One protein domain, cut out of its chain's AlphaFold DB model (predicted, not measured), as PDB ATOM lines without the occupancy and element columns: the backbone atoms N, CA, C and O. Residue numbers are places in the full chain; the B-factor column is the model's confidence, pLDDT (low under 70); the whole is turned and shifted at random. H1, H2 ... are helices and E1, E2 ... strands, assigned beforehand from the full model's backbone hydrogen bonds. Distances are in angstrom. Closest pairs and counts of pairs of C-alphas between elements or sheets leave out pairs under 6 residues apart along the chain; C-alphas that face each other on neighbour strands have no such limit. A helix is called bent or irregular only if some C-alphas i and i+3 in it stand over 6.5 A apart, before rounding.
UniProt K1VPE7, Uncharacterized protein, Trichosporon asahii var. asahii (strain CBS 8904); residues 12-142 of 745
ATOM      1  N   THR A  12     189.996 174.896 118.741       88.81
ATOM      2  CA  THR A  12     190.660 176.041 118.081       88.81
ATOM      3  C   THR A  12     192.171 176.028 118.277       88.81
ATOM      4  O   THR A  12     192.897 176.196 117.308       88.81
ATOM      5  N   PHE A  13     192.644 175.712 119.486       88.62
ATOM      6  CA  PHE A  13     194.068 175.665 119.816       88.62
ATOM      7  C   PHE A  13     194.843 174.627 118.986       88.62
ATOM      8  O   PHE A  13     195.975 174.863 118.574       88.62
ATOM      9  N   ARG A  14     194.215 173.487 118.675       91.62
ATOM     10  CA  ARG A  14     194.821 172.401 117.888       91.62
ATOM     11  C   ARG A  14     194.822 172.700 116.395       91.62
ATOM     12  O   ARG A  14     195.804 172.420 115.716       91.62
ATOM     13  N   ILE A  15     193.750 173.323 115.906       93.62
ATOM     14  CA  ILE A  15     193.643 173.825 114.531       93.62
ATOM     15  C   ILE A  15     194.687 174.936 114.304       93.62
ATOM     16  O   ILE A  15     195.411 174.911 113.313       93.62
ATOM     17  N   GLU A  16     194.824 175.859 115.263       93.12
ATOM     18  CA  GLU A  16     195.869 176.893 115.309       93.12
ATOM     19  C   GLU A  16     197.277 176.284 115.309       93.12
ATOM     20  O   GLU A  16     198.135 176.753 114.566       93.12
ATOM     21  N   HIS A  17     197.515 175.214 116.075       91.81
ATOM     22  CA  HIS A  17     198.815 174.540 116.119       91.81
ATOM     23  C   HIS A  17     199.153 173.789 114.815       91.81
ATOM     24  O   HIS A  17     200.265 173.926 114.308       91.81
ATOM     25  N   LYS A  18     198.200 173.040 114.236       93.69
ATOM     26  CA  LYS A  18     198.396 172.239 113.008       93.69
ATOM     27  C   LYS A  18     198.565 173.093 111.746       93.69
ATOM     28  O   LYS A  18     199.363 172.749 110.875       93.69
ATOM     29  N   LEU A  19     197.800 174.180 111.619       94.56
ATOM     30  CA  LEU A  19     197.807 175.036 110.424       94.56
ATOM     31  C   LEU A  19     198.711 176.267 110.579       94.56
ATOM     32  O   LEU A  19     199.246 176.755 109.582       94.56
ATOM     33  N   GLY A  20     198.903 176.782 111.798       93.19
ATOM     34  CA  GLY A  20     199.756 177.941 112.064       93.19
ATOM     35  C   GLY A  20     199.403 179.144 111.171       93.19
ATOM     36  O   GLY A  20     198.220 179.440 110.974       93.19
ATOM     37  N   PRO A  21     200.397 179.814 110.552       93.06
ATOM     38  CA  PRO A  21     200.170 180.921 109.616       93.06
ATOM     39  C   PRO A  21     199.326 180.588 108.373       93.06
ATOM     40  O   PRO A  21     198.958 181.512 107.643       93.06
ATOM     41  N   ARG A  22     199.009 179.309 108.110       94.56
ATOM     42  CA  ARG A  22     198.146 178.863 106.998       94.56
ATOM     43  C   ARG A  22     196.652 178.954 107.336       94.56
ATOM     44  O   ARG A  22     195.832 179.019 106.425       94.56
ATOM     45  N   LEU A  23     196.284 178.991 108.622       96.19
ATOM     46  CA  LEU A  23     194.885 179.063 109.056       96.19
ATOM     47  C   LEU A  23     194.242 180.391 108.636       96.19
ATOM     48  O   LEU A  23     194.771 181.462 108.926       96.19
ATOM     49  N   ARG A  24     193.062 180.332 108.014       96.00
ATOM     50  CA  ARG A  24     192.162 181.479 107.825       96.00
ATOM     51  C   ARG A  24     190.748 181.051 108.195       96.00
ATOM     52  O   ARG A  24     190.162 180.207 107.526       96.00
ATOM     53  N   VAL A  25     190.208 181.619 109.268       96.19
ATOM     54  CA  VAL A  25     188.821 181.400 109.680       96.19
ATOM     55  C   VAL A  25     187.958 182.449 108.994       96.19
ATOM     56  O   VAL A  25     188.045 183.631 109.303       96.19
ATOM     57  N   VAL A  26     187.138 182.017 108.035       94.75
ATOM     58  CA  VAL A  26     186.262 182.918 107.260       94.75
ATOM     59  C   VAL A  26     184.974 183.284 108.002       94.75
ATOM     60  O   VAL A  26     184.356 184.300 107.704       94.75
ATOM     61  N   GLY A  27     184.571 182.489 108.996       95.56
ATOM     62  CA  GLY A  27     183.381 182.765 109.790       95.56
ATOM     63  C   GLY A  27     183.248 181.893 111.035       95.56
ATOM     64  O   GLY A  27     183.866 180.834 111.143       95.56
ATOM     65  N   VAL A  28     182.421 182.356 111.971       96.44
ATOM     66  CA  VAL A  28     182.002 181.638 113.183       96.44
ATOM     67  C   VAL A  28     180.476 181.669 113.232       96.44
ATOM     68  O   VAL A  28     179.891 182.747 113.290       96.44
ATOM     69  N   ILE A  29     179.832 180.500 113.205       96.12
ATOM     70  CA  ILE A  29     178.370 180.371 113.266       96.12
ATOM     71  C   ILE A  29     177.977 180.014 114.705       96.12
ATOM     72  O   ILE A  29     178.358 178.950 115.195       96.12
ATOM     73  N   ASP A  30     177.247 180.897 115.387       94.12
ATOM     74  CA  ASP A  30     176.791 180.701 116.770       94.12
ATOM     75  C   ASP A  30     175.518 181.531 117.049       94.12
ATOM     76  O   ASP A  30     175.545 182.750 116.857       94.12
ATOM     77  N   PRO A  31     174.416 180.926 117.534       91.81
ATOM     78  CA  PRO A  31     173.226 181.665 117.956       91.81
ATOM     79  C   PRO A  31     173.480 182.685 119.081       91.81
ATOM     80  O   PRO A  31     172.811 183.716 119.120       91.81
ATOM     81  N   ASP A  32     174.455 182.453 119.973       92.75
ATOM     82  CA  ASP A  32     174.969 183.482 120.890       92.75
ATOM     83  C   ASP A  32     176.107 184.246 120.196       92.75
ATOM     84  O   ASP A  32     177.296 184.122 120.520       92.75
ATOM     85  N   THR A  33     175.724 185.056 119.206       95.50
ATOM     86  CA  THR A  33     176.648 185.897 118.432       95.50
ATOM     87  C   THR A  33     177.486 186.790 119.348       95.50
ATOM     88  O   THR A  33     178.691 186.931 119.151       95.50
ATOM     89  N   ALA A  34     176.891 187.314 120.424       94.25
ATOM     90  CA  ALA A  34     177.581 188.138 121.406       94.25
ATOM     91  C   ALA A  34     178.695 187.367 122.144       94.25
ATOM     92  O   ALA A  34     179.740 187.949 122.452       94.25
ATOM     93  N   ARG A  35     178.517 186.074 122.450       93.12
ATOM     94  CA  ARG A  35     179.572 185.196 122.995       93.12
ATOM     95  C   ARG A  35     180.633 184.889 121.953       93.12
ATOM     96  O   ARG A  35     181.815 185.018 122.275       93.12
ATOM     97  N   ALA A  36     180.237 184.526 120.737       93.31
ATOM     98  CA  ALA A  36     181.175 184.256 119.651       93.31
ATOM     99  C   ALA A  36     182.066 185.472 119.357       93.31
ATOM    100  O   ALA A  36     183.285 185.330 119.314       93.31
ATOM    101  N   GLU A  37     181.500 186.680 119.300       95.50
ATOM    102  CA  GLU A  37     182.255 187.932 119.201       95.50
ATOM    103  C   GLU A  37     183.222 188.154 120.376       95.50
ATOM    104  O   GLU A  37     184.366 188.555 120.164       95.50
ATOM    105  N   ARG A  38     182.786 187.925 121.629       94.19
ATOM    106  CA  ARG A  38     183.656 188.076 122.816       94.19
ATOM    107  C   ARG A  38     184.848 187.118 122.767       94.19
ATOM    108  O   ARG A  38     185.926 187.482 123.229       94.19
ATOM    109  N   VAL A  39     184.667 185.914 122.226       92.50
ATOM    110  CA  VAL A  39     185.754 184.949 122.002       92.50
ATOM    111  C   VAL A  39     186.635 185.378 120.825       92.50
ATOM    112  O   VAL A  39     187.858 185.338 120.937       92.50
ATOM    113  N   LEU A  40     186.035 185.822 119.720       94.56
ATOM    114  CA  LEU A  40     186.752 186.231 118.516       94.56
ATOM    115  C   LEU A  40     187.647 187.453 118.769       94.56
ATOM    116  O   LEU A  40     188.813 187.433 118.386       94.56
ATOM    117  N   ARG A  41     187.156 188.466 119.500       94.81
ATOM    118  CA  ARG A  41     187.969 189.614 119.942       94.81
ATOM    119  C   ARG A  41     189.203 189.159 120.727       94.81
ATOM    120  O   ARG A  41     190.312 189.501 120.334       94.81
ATOM    121  N   LYS A  42     189.039 188.268 121.714       92.62
ATOM    122  CA  LYS A  42     190.161 187.680 122.477       92.62
ATOM    123  C   LYS A  42     191.165 186.902 121.616       92.62
ATOM    124  O   LYS A  42     192.353 186.904 121.919       92.62
ATOM    125  N   LYS A  43     190.720 186.231 120.545       92.88
ATOM    126  CA  LYS A  43     191.626 185.583 119.575       92.88
ATOM    127  C   LYS A  43     192.403 186.629 118.764       92.88
ATOM    128  O   LYS A  43     193.619 186.503 118.638       92.88
ATOM    129  N   CYS A  44     191.742 187.691 118.303       94.44
ATOM    130  CA  CYS A  44     192.364 188.820 117.602       94.44
ATOM    131  C   CYS A  44     193.265 189.703 118.488       94.44
ATOM    132  O   CYS A  44     194.121 190.407 117.963       94.44
ATOM    133  N   GLU A  45     193.115 189.646 119.811       95.00
ATOM    134  CA  GLU A  45     194.001 190.273 120.809       95.00
ATOM    135  C   GLU A  45     195.283 189.449 121.081       95.00
ATOM    136  O   GLU A  45     196.124 189.856 121.881       95.00
ATOM    137  N   SER A  46     195.452 188.293 120.426       91.62
ATOM    138  CA  SER A  46     196.542 187.337 120.672       91.62
ATOM    139  C   SER A  46     197.383 187.044 119.419       91.62
ATOM    140  O   SER A  46     197.069 187.494 118.317       91.62
ATOM    141  N   PHE A  47     198.447 186.244 119.564       91.56
ATOM    142  CA  PHE A  47     199.369 185.913 118.465       91.56
ATOM    143  C   PHE A  47     198.699 185.222 117.259       91.56
ATOM    144  O   PHE A  47     199.222 185.302 116.151       91.56
ATOM    145  N   VAL A  48     197.524 184.599 117.435       93.38
ATOM    146  CA  VAL A  48     196.759 183.990 116.330       93.38
ATOM    147  C   VAL A  48     195.904 184.991 115.536       93.38
ATOM    148  O   VAL A  48     195.177 184.576 114.638       93.38
ATOM    149  N   LYS A  49     196.001 186.307 115.790       95.12
ATOM    150  CA  LYS A  49     195.276 187.364 115.049       95.12
ATOM    151  C   LYS A  49     195.217 187.167 113.518       95.12
ATOM    152  O   LYS A  49     194.108 187.279 112.994       95.12
ATOM    153  N   PRO A  50     196.300 186.808 112.792       95.69
ATOM    154  CA  PRO A  50     196.252 186.631 111.330       95.69
ATOM    155  C   PRO A  50     195.335 185.496 110.841       95.69
ATOM    156  O   PRO A  50     195.004 185.430 109.658       95.69
ATOM    157  N   ALA A  51     194.922 184.592 111.734       96.06
ATOM    158  CA  ALA A  51     193.946 183.548 111.443       96.06
ATOM    159  C   ALA A  51     192.485 184.003 111.614       96.06
ATOM    160  O   ALA A  51     191.592 183.359 111.066       96.06
ATOM    161  N   TYR A  52     192.245 185.090 112.357       96.31
ATOM    162  CA  TYR A  52     190.924 185.485 112.864       96.31
ATOM    163  C   TYR A  52     190.486 186.907 112.496       96.31
ATOM    164  O   TYR A  52     189.297 187.205 112.560       96.31
ATOM    165  N   GLU A  53     191.401 187.787 112.087       93.56
ATOM    166  CA  GLU A  53     191.108 189.211 111.860       93.56
ATOM    167  C   GLU A  53     190.115 189.506 110.721       93.56
ATOM    168  O   GLU A  53     189.518 190.579 110.706       93.56
ATOM    169  N   GLY A  54     189.914 188.557 109.802       91.31
ATOM    170  CA  GLY A  54     188.897 188.616 108.746       91.31
ATOM    171  C   GLY A  54     187.632 187.789 109.017       91.31
ATOM    172  O   GLY A  54     186.784 187.696 108.133       91.31
ATOM    173  N   ALA A  55     187.503 187.153 110.186       95.25
ATOM    174  CA  ALA A  55     186.364 186.292 110.497       95.25
ATOM    175  C   ALA A  55     185.113 187.114 110.841       95.25
ATOM    176  O   ALA A  55     185.166 188.043 111.649       95.25
ATOM    177  N   VAL A  56     183.963 186.719 110.295       95.00
ATOM    178  CA  VAL A  56     182.655 187.313 110.618       95.00
ATOM    179  C   VAL A  56     181.843 186.360 111.504       95.00
ATOM    180  O   VAL A  56     181.949 185.139 111.385       95.00
ATOM    181  N   VAL A  57     181.041 186.907 112.420       97.31
ATOM    182  CA  VAL A  57     180.113 186.130 113.255       97.31
ATOM    183  C   VAL A  57     178.732 186.099 112.597       97.31
ATOM    184  O   VAL A  57     178.209 187.138 112.194       97.31
ATOM    185  N   TYR A  58     178.146 184.906 112.515       97.25
ATOM    186  CA  TYR A  58     176.861 184.626 111.872       97.25
ATOM    187  C   TYR A  58     175.921 183.923 112.855       97.25
ATOM    188  O   TYR A  58     176.367 183.100 113.657       97.25
ATOM    189  N   SER A  59     174.623 184.222 112.801       95.44
ATOM    190  CA  SER A  59     173.639 183.663 113.747       95.44
ATOM    191  C   SER A  59     173.137 182.263 113.371       95.44
ATOM    192  O   SER A  59     172.679 181.521 114.240       95.44
ATOM    193  N   SER A  60     173.217 181.890 112.090       95.19
ATOM    194  CA  SER A  60     172.798 180.586 111.561       95.19
ATOM    195  C   SER A  60     173.590 180.199 110.306       95.19
ATOM    196  O   SER A  60     174.367 180.995 109.769       95.19
ATOM    197  N   LEU A  61     173.390 178.969 109.819       95.44
ATOM    198  CA  LEU A  61     173.984 178.508 108.562       95.44
ATOM    199  C   LEU A  61     173.392 179.236 107.342       95.44
ATOM    200  O   LEU A  61     174.141 179.566 106.426       95.44
ATOM    201  N   ASP A  62     172.092 179.558 107.357       95.19
ATOM    202  CA  ASP A  62     171.457 180.400 106.331       95.19
ATOM    203  C   ASP A  62     172.030 181.827 106.334       95.19
ATOM    204  O   ASP A  62     172.311 182.385 105.277       95.19
ATOM    205  N   ASP A  63     172.240 182.418 107.519       96.38
ATOM    206  CA  ASP A  63     172.833 183.755 107.667       96.38
ATOM    207  C   ASP A  63     174.262 183.800 107.106       96.38
ATOM    208  O   ASP A  63     174.632 184.754 106.418       96.38
ATOM    209  N   TYR A  64     175.042 182.735 107.330       97.31
ATOM    210  CA  TYR A  64     176.336 182.551 106.681       97.31
ATOM    211  C   TYR A  64     176.197 182.429 105.162       97.31
ATOM    212  O   TYR A  64     176.774 183.239 104.438       97.31
ATOM    213  N   TYR A  65     175.419 181.457 104.674       96.94
ATOM    214  CA  TYR A  65     175.287 181.153 103.247       96.94
ATOM    215  C   TYR A  65     174.813 182.358 102.423       96.94
ATOM    216  O   TYR A  65     175.411 182.661 101.387       96.94
ATOM    217  N   ASN A  66     173.796 183.083 102.899       97.19
ATOM    218  CA  ASN A  66     173.243 184.245 102.205       97.19
ATOM    219  C   ASN A  66     174.277 185.376 102.110       97.19
ATOM    220  O   ASN A  66     174.672 185.741 101.004       97.19
ATOM    221  N   LYS A  67     174.815 185.855 103.242       96.44
ATOM    222  CA  LYS A  67     175.815 186.943 103.266       96.44
ATOM    223  C   LYS A  67     177.096 186.591 102.505       96.44
ATOM    224  O   LYS A  67     177.664 187.437 101.820       96.44
ATOM    225  N   LYS A  68     177.557 185.339 102.607       95.81
ATOM    226  CA  LYS A  68     178.697 184.797 101.848       95.81
ATOM    227  C   LYS A  68     178.436 184.901 100.343       95.81
ATOM    228  O   LYS A  68     179.312 185.348  99.604       95.81
ATOM    229  N   THR A  69     177.240 184.512  99.902       95.62
ATOM    230  CA  THR A  69     176.835 184.516  98.487       95.62
ATOM    231  C   THR A  69     176.634 185.938  97.957       95.62
ATOM    232  O   THR A  69     177.154 186.261  96.893       95.62
ATOM    233  N   GLU A  70     175.974 186.813  98.720       96.25
ATOM    234  CA  GLU A  70     175.815 188.245  98.417       96.25
ATOM    235  C   GLU A  70     177.167 188.961  98.268       96.25
ATOM    236  O   GLU A  70     177.344 189.777  97.365       96.25
ATOM    237  N   ALA A  71     178.142 188.624  99.118       93.94
ATOM    238  CA  ALA A  71     179.500 189.161  99.068       93.94
ATOM    239  C   ALA A  71     180.415 188.482  98.023       93.94
ATOM    240  O   ALA A  71     181.584 188.851  97.913       93.94
ATOM    241  N   GLY A  72     179.926 187.485  97.273       94.44
ATOM    242  CA  GLY A  72     180.708 186.764  96.259       94.44
ATOM    243  C   GLY A  72     181.890 185.955  96.814       94.44
ATOM    244  O   GLY A  72     182.851 185.697  96.090       94.44
ATOM    245  N   LEU A  73     181.853 185.577  98.095       93.38
ATOM    246  CA  LEU A  73     182.962 184.901  98.772       93.38
ATOM    247  C   LEU A  73     183.079 183.413  98.364       93.38
ATOM    248  O   LEU A  73     182.071 182.768  98.047       93.38
ATOM    249  N   PRO A  74     184.295 182.829  98.391       94.19
ATOM    250  CA  PRO A  74     184.500 181.402  98.145       94.19
ATOM    251  C   PRO A  74     183.941 180.538  99.286       94.19
ATOM    252  O   PRO A  74     183.729 181.013 100.402       94.19
ATOM    253  N   ASP A  75     183.714 179.253  99.007       95.88
ATOM    254  CA  ASP A  75     183.361 178.268 100.037       95.88
ATOM    255  C   ASP A  75     184.546 178.010 100.992       95.88
ATOM    256  O   ASP A  75     185.708 178.079 100.574       95.88
ATOM    257  N   PRO A  76     184.293 177.688 102.275       95.94
ATOM    258  CA  PRO A  76     185.342 177.252 103.190       95.94
ATOM    259  C   PRO A  76     185.835 175.850 102.801       95.94
ATOM    260  O   PRO A  76     185.046 175.018 102.368       95.94
ATOM    261  N   ARG A  77     187.121 175.529 103.015       96.31
ATOM    262  CA  ARG A  77     187.625 174.155 102.773       96.31
ATOM    263  C   ARG A  77     187.016 173.120 103.726       96.31
ATOM    264  O   ARG A  77     186.847 171.965 103.345       96.31
ATOM    265  N   ALA A  78     186.699 173.528 104.956       97.06
ATOM    266  CA  ALA A  78     186.108 172.660 105.966       97.06
ATOM    267  C   ALA A  78     185.224 173.419 106.970       97.06
ATOM    268  O   ALA A  78     185.474 174.590 107.266       97.06
ATOM    269  N   PHE A  79     184.253 172.713 107.554       97.00
ATOM    270  CA  PHE A  79     183.538 173.113 108.769       97.00
ATOM    271  C   PHE A  79     183.994 172.280 109.973       97.00
ATOM    272  O   PHE A  79     184.217 171.077 109.851       97.00
ATOM    273  N   PHE A  80     184.043 172.907 111.151       95.81
ATOM    274  CA  PHE A  80     184.193 172.232 112.444       95.81
ATOM    275  C   PHE A  80     182.899 172.426 113.246       95.81
ATOM    276  O   PHE A  80     182.586 173.534 113.686       95.81
ATOM    277  N   VAL A  81     182.117 171.356 113.390       95.06
ATOM    278  CA  VAL A  81     180.736 171.379 113.883       95.06
ATOM    279  C   VAL A  81     180.684 170.918 115.338       95.06
ATOM    280  O   VAL A  81     180.656 169.728 115.643       95.06
ATOM    281  N   GLY A  82     180.659 171.893 116.246       90.88
ATOM    282  CA  GLY A  82     180.554 171.690 117.696       90.88
ATOM    283  C   GLY A  82     179.159 171.947 118.265       90.88
ATOM    284  O   GLY A  82     179.045 172.322 119.432       90.88
ATOM    285  N   THR A  83     178.109 171.840 117.445       91.12
ATOM    286  CA  THR A  83     176.721 172.069 117.870       91.12
ATOM    287  C   THR A  83     176.206 170.918 118.750       91.12
ATOM    288  O   THR A  83     176.599 169.761 118.542       91.12
ATOM    289  N   PRO A  84     175.316 171.192 119.727       88.69
ATOM    290  CA  PRO A  84     174.660 170.149 120.516       88.69
ATOM    291  C   PRO A  84     173.969 169.099 119.625       88.69
ATOM    292  O   PRO A  84     173.344 169.480 118.634       88.69
ATOM    293  N   PRO A  85     174.023 167.800 119.972       87.94
ATOM    294  CA  PRO A  85     173.624 166.710 119.074       87.94
ATOM    295  C   PRO A  85     172.124 166.677 118.744       87.94
ATOM    296  O   PRO A  85     171.735 166.055 117.762       87.94
ATOM    297  N   LYS A  86     171.286 167.403 119.499       88.50
ATOM    298  CA  LYS A  86     169.870 167.615 119.164       88.50
ATOM    299  C   LYS A  86     169.632 168.410 117.876       88.50
ATOM    300  O   LYS A  86     168.541 168.337 117.330       88.50
ATOM    301  N   PHE A  87     170.628 169.166 117.412       92.69
ATOM    302  CA  PHE A  87     170.565 169.936 116.166       92.69
ATOM    303  C   PHE A  87     171.144 169.170 114.962       92.69
ATOM    304  O   PHE A  87     171.415 169.784 113.935       92.69
ATOM    305  N   ARG A  88     171.415 167.864 115.100       94.25
ATOM    306  CA  ARG A  88     172.212 167.087 114.143       94.25
ATOM    307  C   ARG A  88     171.630 165.714 113.848       94.25
ATOM    308  O   ARG A  88     171.008 165.095 114.711       94.25
ATOM    309  N   GLY A  89     171.899 165.220 112.644       92.25
ATOM    310  CA  GLY A  89     171.616 163.856 112.201       92.25
ATOM    311  C   GLY A  89     170.141 163.457 112.158       92.25
ATOM    312  O   GLY A  89     169.851 162.264 112.203       92.25
ATOM    313  N   GLY A  90     169.224 164.423 112.089       94.06
ATOM    314  CA  GLY A  90     167.813 164.185 111.795       94.06
ATOM    315  C   GLY A  90     167.372 164.799 110.463       94.06
ATOM    316  O   GLY A  90     168.192 165.198 109.635       94.06
ATOM    317  N   THR A  91     166.059 164.843 110.246       95.69
ATOM    318  CA  THR A  91     165.423 165.256 108.983       95.69
ATOM    319  C   THR A  91     164.420 166.409 109.126       95.69
ATOM    320  O   THR A  91     163.860 166.853 108.125       95.69
ATOM    321  N   GLU A  92     164.188 166.913 110.342       94.00
ATOM    322  CA  GLU A  92     163.218 167.968 110.653       94.00
ATOM    323  C   GLU A  92     163.778 169.369 110.315       94.00
ATOM    324  O   GLU A  92     164.711 169.833 110.989       94.00
ATOM    325  N   PRO A  93     163.219 170.076 109.303       91.50
ATOM    326  CA  PRO A  93     163.809 171.306 108.777       91.50
ATOM    327  C   PRO A  93     163.902 172.441 109.800       91.50
ATOM    328  O   PRO A  93     162.895 172.886 110.352       91.50
ATOM    329  N   GLY A  94     165.114 172.949 110.012       85.62
ATOM    330  CA  GLY A  94     165.396 174.022 110.965       85.62
ATOM    331  C   GLY A  94     165.471 173.568 112.426       85.62
ATOM    332  O   GLY A  94     165.670 174.415 113.297       85.62
ATOM    333  N   HIS A  95     165.340 172.265 112.709       88.00
ATOM    334  CA  HIS A  95     165.463 171.716 114.062       88.00
ATOM    335  C   HIS A  95     166.669 170.786 114.219       88.00
ATOM    336  O   HIS A  95     167.492 171.039 115.099       88.00
ATOM    337  N   ASN A  96     166.795 169.738 113.396       92.38
ATOM    338  CA  ASN A  96     167.841 168.714 113.550       92.38
ATOM    339  C   ASN A  96     168.533 168.295 112.231       92.38
ATOM    340  O   ASN A  96     169.344 167.368 112.225       92.38
ATOM    341  N   ASP A  97     168.252 169.005 111.137       95.81
ATOM    342  CA  ASP A  97     168.661 168.708 109.758       95.81
ATOM    343  C   ASP A  97     170.004 169.339 109.331       95.81
ATOM    344  O   ASP A  97     170.266 169.479 108.134       95.81
ATOM    345  N   LEU A  98     170.867 169.743 110.274       96.50
ATOM    346  CA  LEU A  98     172.075 170.535 109.989       96.50
ATOM    347  C   LEU A  98     172.967 169.913 108.903       96.50
ATOM    348  O   LEU A  98     173.383 170.608 107.978       96.50
ATOM    349  N   GLU A  99     173.226 168.608 108.967       96.88
ATOM    350  CA  GLU A  99     173.999 167.882 107.957       96.88
ATOM    351  C   GLU A  99     173.362 167.928 106.554       96.88
ATOM    352  O   GLU A  99     174.083 168.014 105.558       96.88
ATOM    353  N   LEU A 100     172.025 167.939 106.459       97.38
ATOM    354  CA  LEU A 100     171.295 168.060 105.192       97.38
ATOM    355  C   LEU A 100     171.373 169.487 104.632       97.38
ATOM    356  O   LEU A 100     171.564 169.666 103.427       97.38
ATOM    357  N   GLN A 101     171.297 170.506 105.493       96.81
ATOM    358  CA  GLN A 101     171.552 171.897 105.097       96.81
ATOM    359  C   GLN A 101     173.001 172.089 104.625       96.81
ATOM    360  O   GLN A 101     173.246 172.775 103.632       96.81
ATOM    361  N   MET A 102     173.966 171.455 105.297       97.19
ATOM    362  CA  MET A 102     175.383 171.558 104.950       97.19
ATOM    363  C   MET A 102     175.690 170.969 103.567       97.19
ATOM    364  O   MET A 102     176.348 171.652 102.787       97.19
ATOM    365  N   ILE A 103     175.163 169.795 103.196       96.69
ATOM    366  CA  ILE A 103     175.344 169.277 101.820       96.69
ATOM    367  C   ILE A 103     174.542 170.059 100.773       96.69
ATOM    368  O   ILE A 103     175.007 170.218  99.649       96.69
ATOM    369  N   LYS A 104     173.368 170.598 101.130       96.06
ATOM    370  CA  LYS A 104     172.545 171.449 100.250       96.06
ATOM    371  C   LYS A 104     173.269 172.742  99.860       96.06
ATOM    372  O   LYS A 104     173.165 173.170  98.713       96.06
ATOM    373  N   TYR A 105     173.956 173.376 100.810       96.69
ATOM    374  CA  TYR A 105     174.615 174.671 100.622       96.69
ATOM    375  C   TYR A 105     176.102 174.566 100.266       96.69
ATOM    376  O   TYR A 105     176.620 175.419  99.551       96.69
ATOM    377  N   PHE A 106     176.785 173.527 100.750       96.88
ATOM    378  CA  PHE A 106     178.238 173.368 100.674       96.88
ATOM    379  C   PHE A 106     178.629 171.930 100.265       96.88
ATOM    380  O   PHE A 106     179.349 171.249 101.007       96.88
ATOM    381  N   PRO A 107     178.174 171.434  99.094       95.44
ATOM    382  CA  PRO A 107     178.298 170.025  98.706       95.44
ATOM    383  C   PRO A 107     179.743 169.537  98.542       95.44
ATOM    384  O   PRO A 107     179.978 168.343  98.661       95.44
ATOM    385  N   ASN A 108     180.711 170.428  98.306       95.00
ATOM    386  CA  ASN A 108     182.121 170.070  98.086       95.00
ATOM    387  C   ASN A 108     183.021 170.312  99.315       95.00
ATOM    388  O   ASN A 108     184.245 170.263  99.205       95.00
ATOM    389  N   VAL A 109     182.436 170.624 100.476       96.75
ATOM    390  CA  VAL A 109     183.168 171.008 101.695       96.75
ATOM    391  C   VAL A 109     183.321 169.815 102.642       96.75
ATOM    392  O   VAL A 109     182.442 168.958 102.717       96.75
ATOM    393  N   ALA A 110     184.438 169.747 103.367       97.50
ATOM    394  CA  ALA A 110     184.698 168.697 104.351       97.50
ATOM    395  C   ALA A 110     184.144 169.038 105.744       97.50
ATOM    396  O   ALA A 110     184.132 170.203 106.146       97.50
ATOM    397  N   TYR A 111     183.723 168.036 106.518       96.75
ATOM    398  CA  TYR A 111     183.074 168.249 107.817       96.75
ATOM    399  C   TYR A 111     183.782 167.484 108.944       96.75
ATOM    400  O   TYR A 111     183.864 166.257 108.927       96.75
ATOM    401  N   PHE A 112     184.236 168.198 109.971       97.12
ATOM    402  CA  PHE A 112     184.537 167.612 111.275       97.12
ATOM    403  C   PHE A 112     183.305 167.761 112.171       97.12
ATOM    404  O   PHE A 112     182.829 168.883 112.350       97.12
ATOM    405  N   ILE A 113     182.774 166.668 112.725       95.56
ATOM    406  CA  ILE A 113     181.503 166.666 113.471       95.56
ATOM    407  C   ILE A 113     181.695 166.067 114.870       95.56
ATOM    408  O   ILE A 113     182.230 164.973 115.022       95.56
ATOM    409  N   GLU A 114     181.244 166.771 115.907       93.00
ATOM    410  CA  GLU A 114     181.352 166.297 117.292       93.00
ATOM    411  C   GLU A 114     180.469 165.086 117.620       93.00
ATOM    412  O   GLU A 114     179.371 164.905 117.083       93.00
ATOM    413  N   LYS A 115     180.926 164.282 118.584       88.62
ATOM    414  CA  LYS A 115     180.171 163.141 119.126       88.62
ATOM    415  C   LYS A 115     179.036 163.591 120.069       88.62
ATOM    416  O   LYS A 115     179.122 164.668 120.663       88.62
ATOM    417  N   PRO A 116     178.000 162.755 120.284       87.25
ATOM    418  CA  PRO A 116     177.510 161.748 119.338       87.25
ATOM    419  C   PRO A 116     176.986 162.434 118.062       87.25
ATOM    420  O   PRO A 116     176.754 163.643 118.054       87.25
ATOM    421  N   VAL A 117     176.779 161.688 116.971       91.56
ATOM    422  CA  VAL A 117     176.311 162.279 115.695       91.56
ATOM    423  C   VAL A 117     174.894 162.850 115.759       91.56
ATOM    424  O   VAL A 117     174.598 163.780 115.018       91.56
ATOM    425  N   SER A 118     174.033 162.335 116.641       91.38
ATOM    426  CA  SER A 118     172.630 162.744 116.736       91.38
ATOM    427  C   SER A 118     171.988 162.328 118.064       91.38
ATOM    428  O   SER A 118     172.503 161.447 118.755       91.38
ATOM    429  N   THR A 119     170.831 162.916 118.381       88.19
ATOM    430  CA  THR A 119     169.830 162.369 119.321       88.19
ATOM    431  C   THR A 119     168.486 162.041 118.642       88.19
ATOM    432  O   THR A 119     167.496 161.792 119.331       88.19
ATOM    433  N   ALA A 120     168.413 162.078 117.308       88.31
ATOM    434  CA  ALA A 120     167.208 161.817 116.523       88.31
ATOM    435  C   ALA A 120     166.848 160.311 116.472       88.31
ATOM    436  O   ALA A 120     167.687 159.453 116.773       88.31
ATOM    437  N   PRO A 121     165.606 159.956 116.085       88.81
ATOM    438  CA  PRO A 121     165.219 158.582 115.775       88.81
ATOM    439  C   PRO A 121     166.168 157.911 114.772       88.81
ATOM    440  O   PRO A 121     166.541 158.495 113.757       88.81
ATOM    441  N   LEU A 122     166.510 156.640 115.014       87.69
ATOM    442  CA  LEU A 122     167.490 155.902 114.201       87.69
ATOM    443  C   LEU A 122     167.114 155.770 112.712       87.69
ATOM    444  O   LEU A 122     167.995 155.497 111.901       87.69
ATOM    445  N   SER A 123     165.839 155.946 112.349       90.94
ATOM    446  CA  SER A 123     165.389 156.063 110.957       90.94
ATOM    447  C   SER A 123     165.972 157.305 110.283       90.94
ATOM    448  O   SER A 123     166.676 157.172 109.290       90.94
ATOM    449  N   GLU A 124     165.784 158.479 110.884       93.25
ATOM    450  CA  GLU A 124     166.279 159.756 110.355       93.25
ATOM    451  C   GLU A 124     167.812 159.769 110.275       93.25
ATOM    452  O   GLU A 124     168.385 160.189 109.272       93.25
ATOM    453  N   VAL A 125     168.482 159.197 111.284       92.94
ATOM    454  CA  VAL A 125     169.944 159.031 111.282       92.94
ATOM    455  C   VAL A 125     170.408 158.169 110.098       92.94
ATOM    456  O   VAL A 125     171.445 158.456 109.501       92.94
ATOM    457  N   ASN A 126     169.659 157.124 109.714       93.06
ATOM    458  CA  ASN A 126     169.982 156.341 108.515       93.06
ATOM    459  C   ASN A 126     169.818 157.172 107.237       93.06
ATOM    460  O   ASN A 126     170.672 157.077 106.356       93.06
ATOM    461  N   ASP A 127     168.760 157.976 107.136       95.50
ATOM    462  CA  ASP A 127     168.498 158.807 105.958       95.50
ATOM    463  C   ASP A 127     169.599 159.865 105.770       95.50
ATOM    464  O   ASP A 127     170.120 160.026 104.662       95.50
ATOM    465  N   VAL A 128     170.063 160.490 106.861       96.50
ATOM    466  CA  VAL A 128     171.233 161.388 106.847       96.50
ATOM    467  C   VAL A 128     172.515 160.641 106.459       96.50
ATOM    468  O   VAL A 128     173.268 161.133 105.618       96.50
ATOM    469  N   VAL A 129     172.756 159.428 106.981       95.50
ATOM    470  CA  VAL A 129     173.900 158.591 106.555       95.50
ATOM    471  C   VAL A 129     173.869 158.335 105.043       95.50
ATOM    472  O   VAL A 129     174.911 158.451 104.397       95.50
ATOM    473  N   GLN A 130     172.708 158.023 104.452       96.12
ATOM    474  CA  GLN A 130     172.606 157.819 103.000       96.12
ATOM    475  C   GLN A 130     172.799 159.119 102.210       96.12
ATOM    476  O   GLN A 130     173.465 159.105 101.174       96.12
ATOM    477  N   ALA A 131     172.267 160.245 102.693       96.56
ATOM    478  CA  ALA A 131     172.430 161.547 102.049       96.56
ATOM    479  C   ALA A 131     173.907 161.984 102.004       96.56
ATOM    480  O   ALA A 131     174.416 162.328 100.935       96.56
ATOM    481  N   LEU A 132     174.618 161.879 103.132       95.81
ATOM    482  CA  LEU A 132     176.049 162.190 103.233       95.81
ATOM    483  C   LEU A 132     176.902 161.246 102.373       95.81
ATOM    484  O   LEU A 132     177.756 161.709 101.617       95.81
ATOM    485  N   LYS A 133     176.630 159.930 102.410       93.25
ATOM    486  CA  LYS A 133     177.292 158.941 101.539       93.25
ATOM    487  C   LYS A 133     177.124 159.253 100.056       93.25
ATOM    488  O   LYS A 133     178.083 159.145  99.299       93.25
ATOM    489  N   LYS A 134     175.907 159.615  99.644       95.94
ATOM    490  CA  LYS A 134     175.576 159.930  98.250       95.94
ATOM    491  C   LYS A 134     176.263 161.210  97.769       95.94
ATOM    492  O   LYS A 134     176.579 161.298  96.586       95.94
ATOM    493  N   ASN A 135     176.469 162.182  98.657       96.50
ATOM    494  CA  ASN A 135     177.130 163.441  98.320       96.50
ATOM    495  C   ASN A 135     178.672 163.338  98.343       96.50
ATOM    496  O   ASN A 135     179.335 164.017  97.567       96.50
ATOM    497  N   GLY A 136     179.243 162.442  99.159       93.56
ATOM    498  CA  GLY A 136     180.657 162.049  99.065       93.56
ATOM    499  C   GLY A 136     181.657 162.957  99.790       93.56
ATOM    500  O   GLY A 136     182.841 162.943  99.460       93.56
ATOM    501  N   ASN A 137     181.211 163.745 100.771       94.00
ATOM    502  CA  ASN A 137     182.081 164.626 101.558       94.00
ATOM    503  C   ASN A 137     183.148 163.846 102.347       94.00
ATOM    504  O   ASN A 137     182.900 162.749 102.854       94.00
ATOM    505  N   ILE A 138     184.301 164.479 102.571       95.25
ATOM    506  CA  ILE A 138     185.262 164.045 103.593       95.25
ATOM    507  C   ILE A 138     184.659 164.377 104.965       95.25
ATOM    508  O   ILE A 138     184.492 165.555 105.292       95.25
ATOM    509  N   ILE A 139     184.319 163.359 105.764       95.94
ATOM    510  CA  ILE A 139     183.707 163.535 107.091       95.94
ATOM    511  C   ILE A 139     184.456 162.723 108.147       95.94
ATOM    512  O   ILE A 139     184.532 161.500 108.038       95.94
ATOM    513  N   SER A 140     184.929 163.399 109.197       95.88
ATOM    514  CA  SER A 140     185.459 162.772 110.415       95.88
ATOM    515  C   SER A 140     184.559 163.098 111.603       95.88
ATOM    516  O   SER A 140     184.137 164.245 111.764       95.88
ATOM    517  N   VAL A 141     184.291 162.108 112.453       95.69
ATOM    518  CA  VAL A 141     183.545 162.294 113.708       95.69
ATOM    519  C   VAL A 141     184.495 162.240 114.904       95.69
ATOM    520  O   VAL A 141     185.421 161.433 114.893       95.69
ATOM    521  N   GLY A 142     184.238 163.075 115.919       92.00
ATOM    522  CA  GLY A 142     185.047 163.293 117.132       92.00
ATOM    523  C   GLY A 142     185.189 162.111 118.109       92.00
ATOM    524  O   GLY A 142     185.027 162.274 119.318       92.00
TER     525      GLY A 142
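AT A GLANCE: This is residues 12 to 142 of the 745 residues of an uncharacterized protein of Trichosporon asahii var. asahii (strain CBS 8904) (UniProt K1VPE7). Two small parallel sheets, E1 E2 and E3 E4 E5, stand nearly edge to edge in a broken wall with a gap between E1 and E3. H4, H5 and H6 run side by side in a row along one side of this wall; on the other side H2 covers E1 and E2, and H3 and then H1 follow outward from it. The printed part has 131 residues with six named helices and five named strands, in the order H1 E1 H2 H3 E2 H4 E3 H5 E4 H6 E5, and its class is mixed, helices and strands. It is compact, with a radius of gyration of the C-alphas of 15.2 A and spans of 46 by 31 by 26 A.

HOW THE PARTS SIT: The larger sheet runs E3, residues 78 to 81, E4, residues 110 to 113, and E5, residues 139 to 141. N 79 and O 110 are 2.9 A apart, and N 113 and O 140 are 2.9 A apart, within hydrogen-bond range. H5, residues 98 to 105, only grazes this sheet with its residues 98 to 103. H5 touches H6, residues 122 to 135, at a shallow tilt of 26 degrees, the same way; the closest C-alphas, of Leu 100 and Val 128, are 6.9 A apart. H5 only just touches H4, residues 61 to 70, with 3 pairs of C-alphas within 8 A, the closest Tyr 65 and Tyr 105 at 7.0 A. E3 is near E1, residues 27 to 29, whose parallel neighbour is E2, residues 56 to 58; N 28 and O 56 are 2.9 A apart. H2, residues 33 to 44, comes closest to E2 at the C-alphas of Thr 33 and Val 57, 6.2 A. With residues 40 to 44 alone H2 touches H3, residues 49 to 52; the C-alphas of Cys 44 and Tyr 52 are closest, 6.0 A apart. H3 touches H1, residues 12 to 22, at the C-alphas of Ala 51 and Pro 21, 7.0 A. Strand-helix-strand units, two parallel neighbour strands with helices between, are E1 H2 H3 E2, E3 H5 E4 and E4 H6 E5, each with a right-handed crossover. Every O i to N i+4 pair is within hydrogen-bond range in H4, H5 and H6, against 5 of 7 in H1 and 7 of 8 in H2; H3 is too short for one.

IN THESE COORDINATES: E3 is 9.7 A long, E4 9.9 A, H6 20.0 A, H2 16.0 A and H4 14.2 A. H1, 13.7 A, begins at C-alpha 12 (190.660, 176.041, 118.081) and is irregular, C-alphas 18 and 21 being 9.5 A apart. E5 ends at C-alpha 141 (183.545, 162.294, 113.708).

THE WHOLE: The C-alphas farthest apart, of Phe 47 and Ser 123, are 45.8 A apart. The printed part has no cut. The link from E3 to H5, residues 82 to 97, is long. The mean pLDDT of the printed part is 94.1, and no printed residue is under 70.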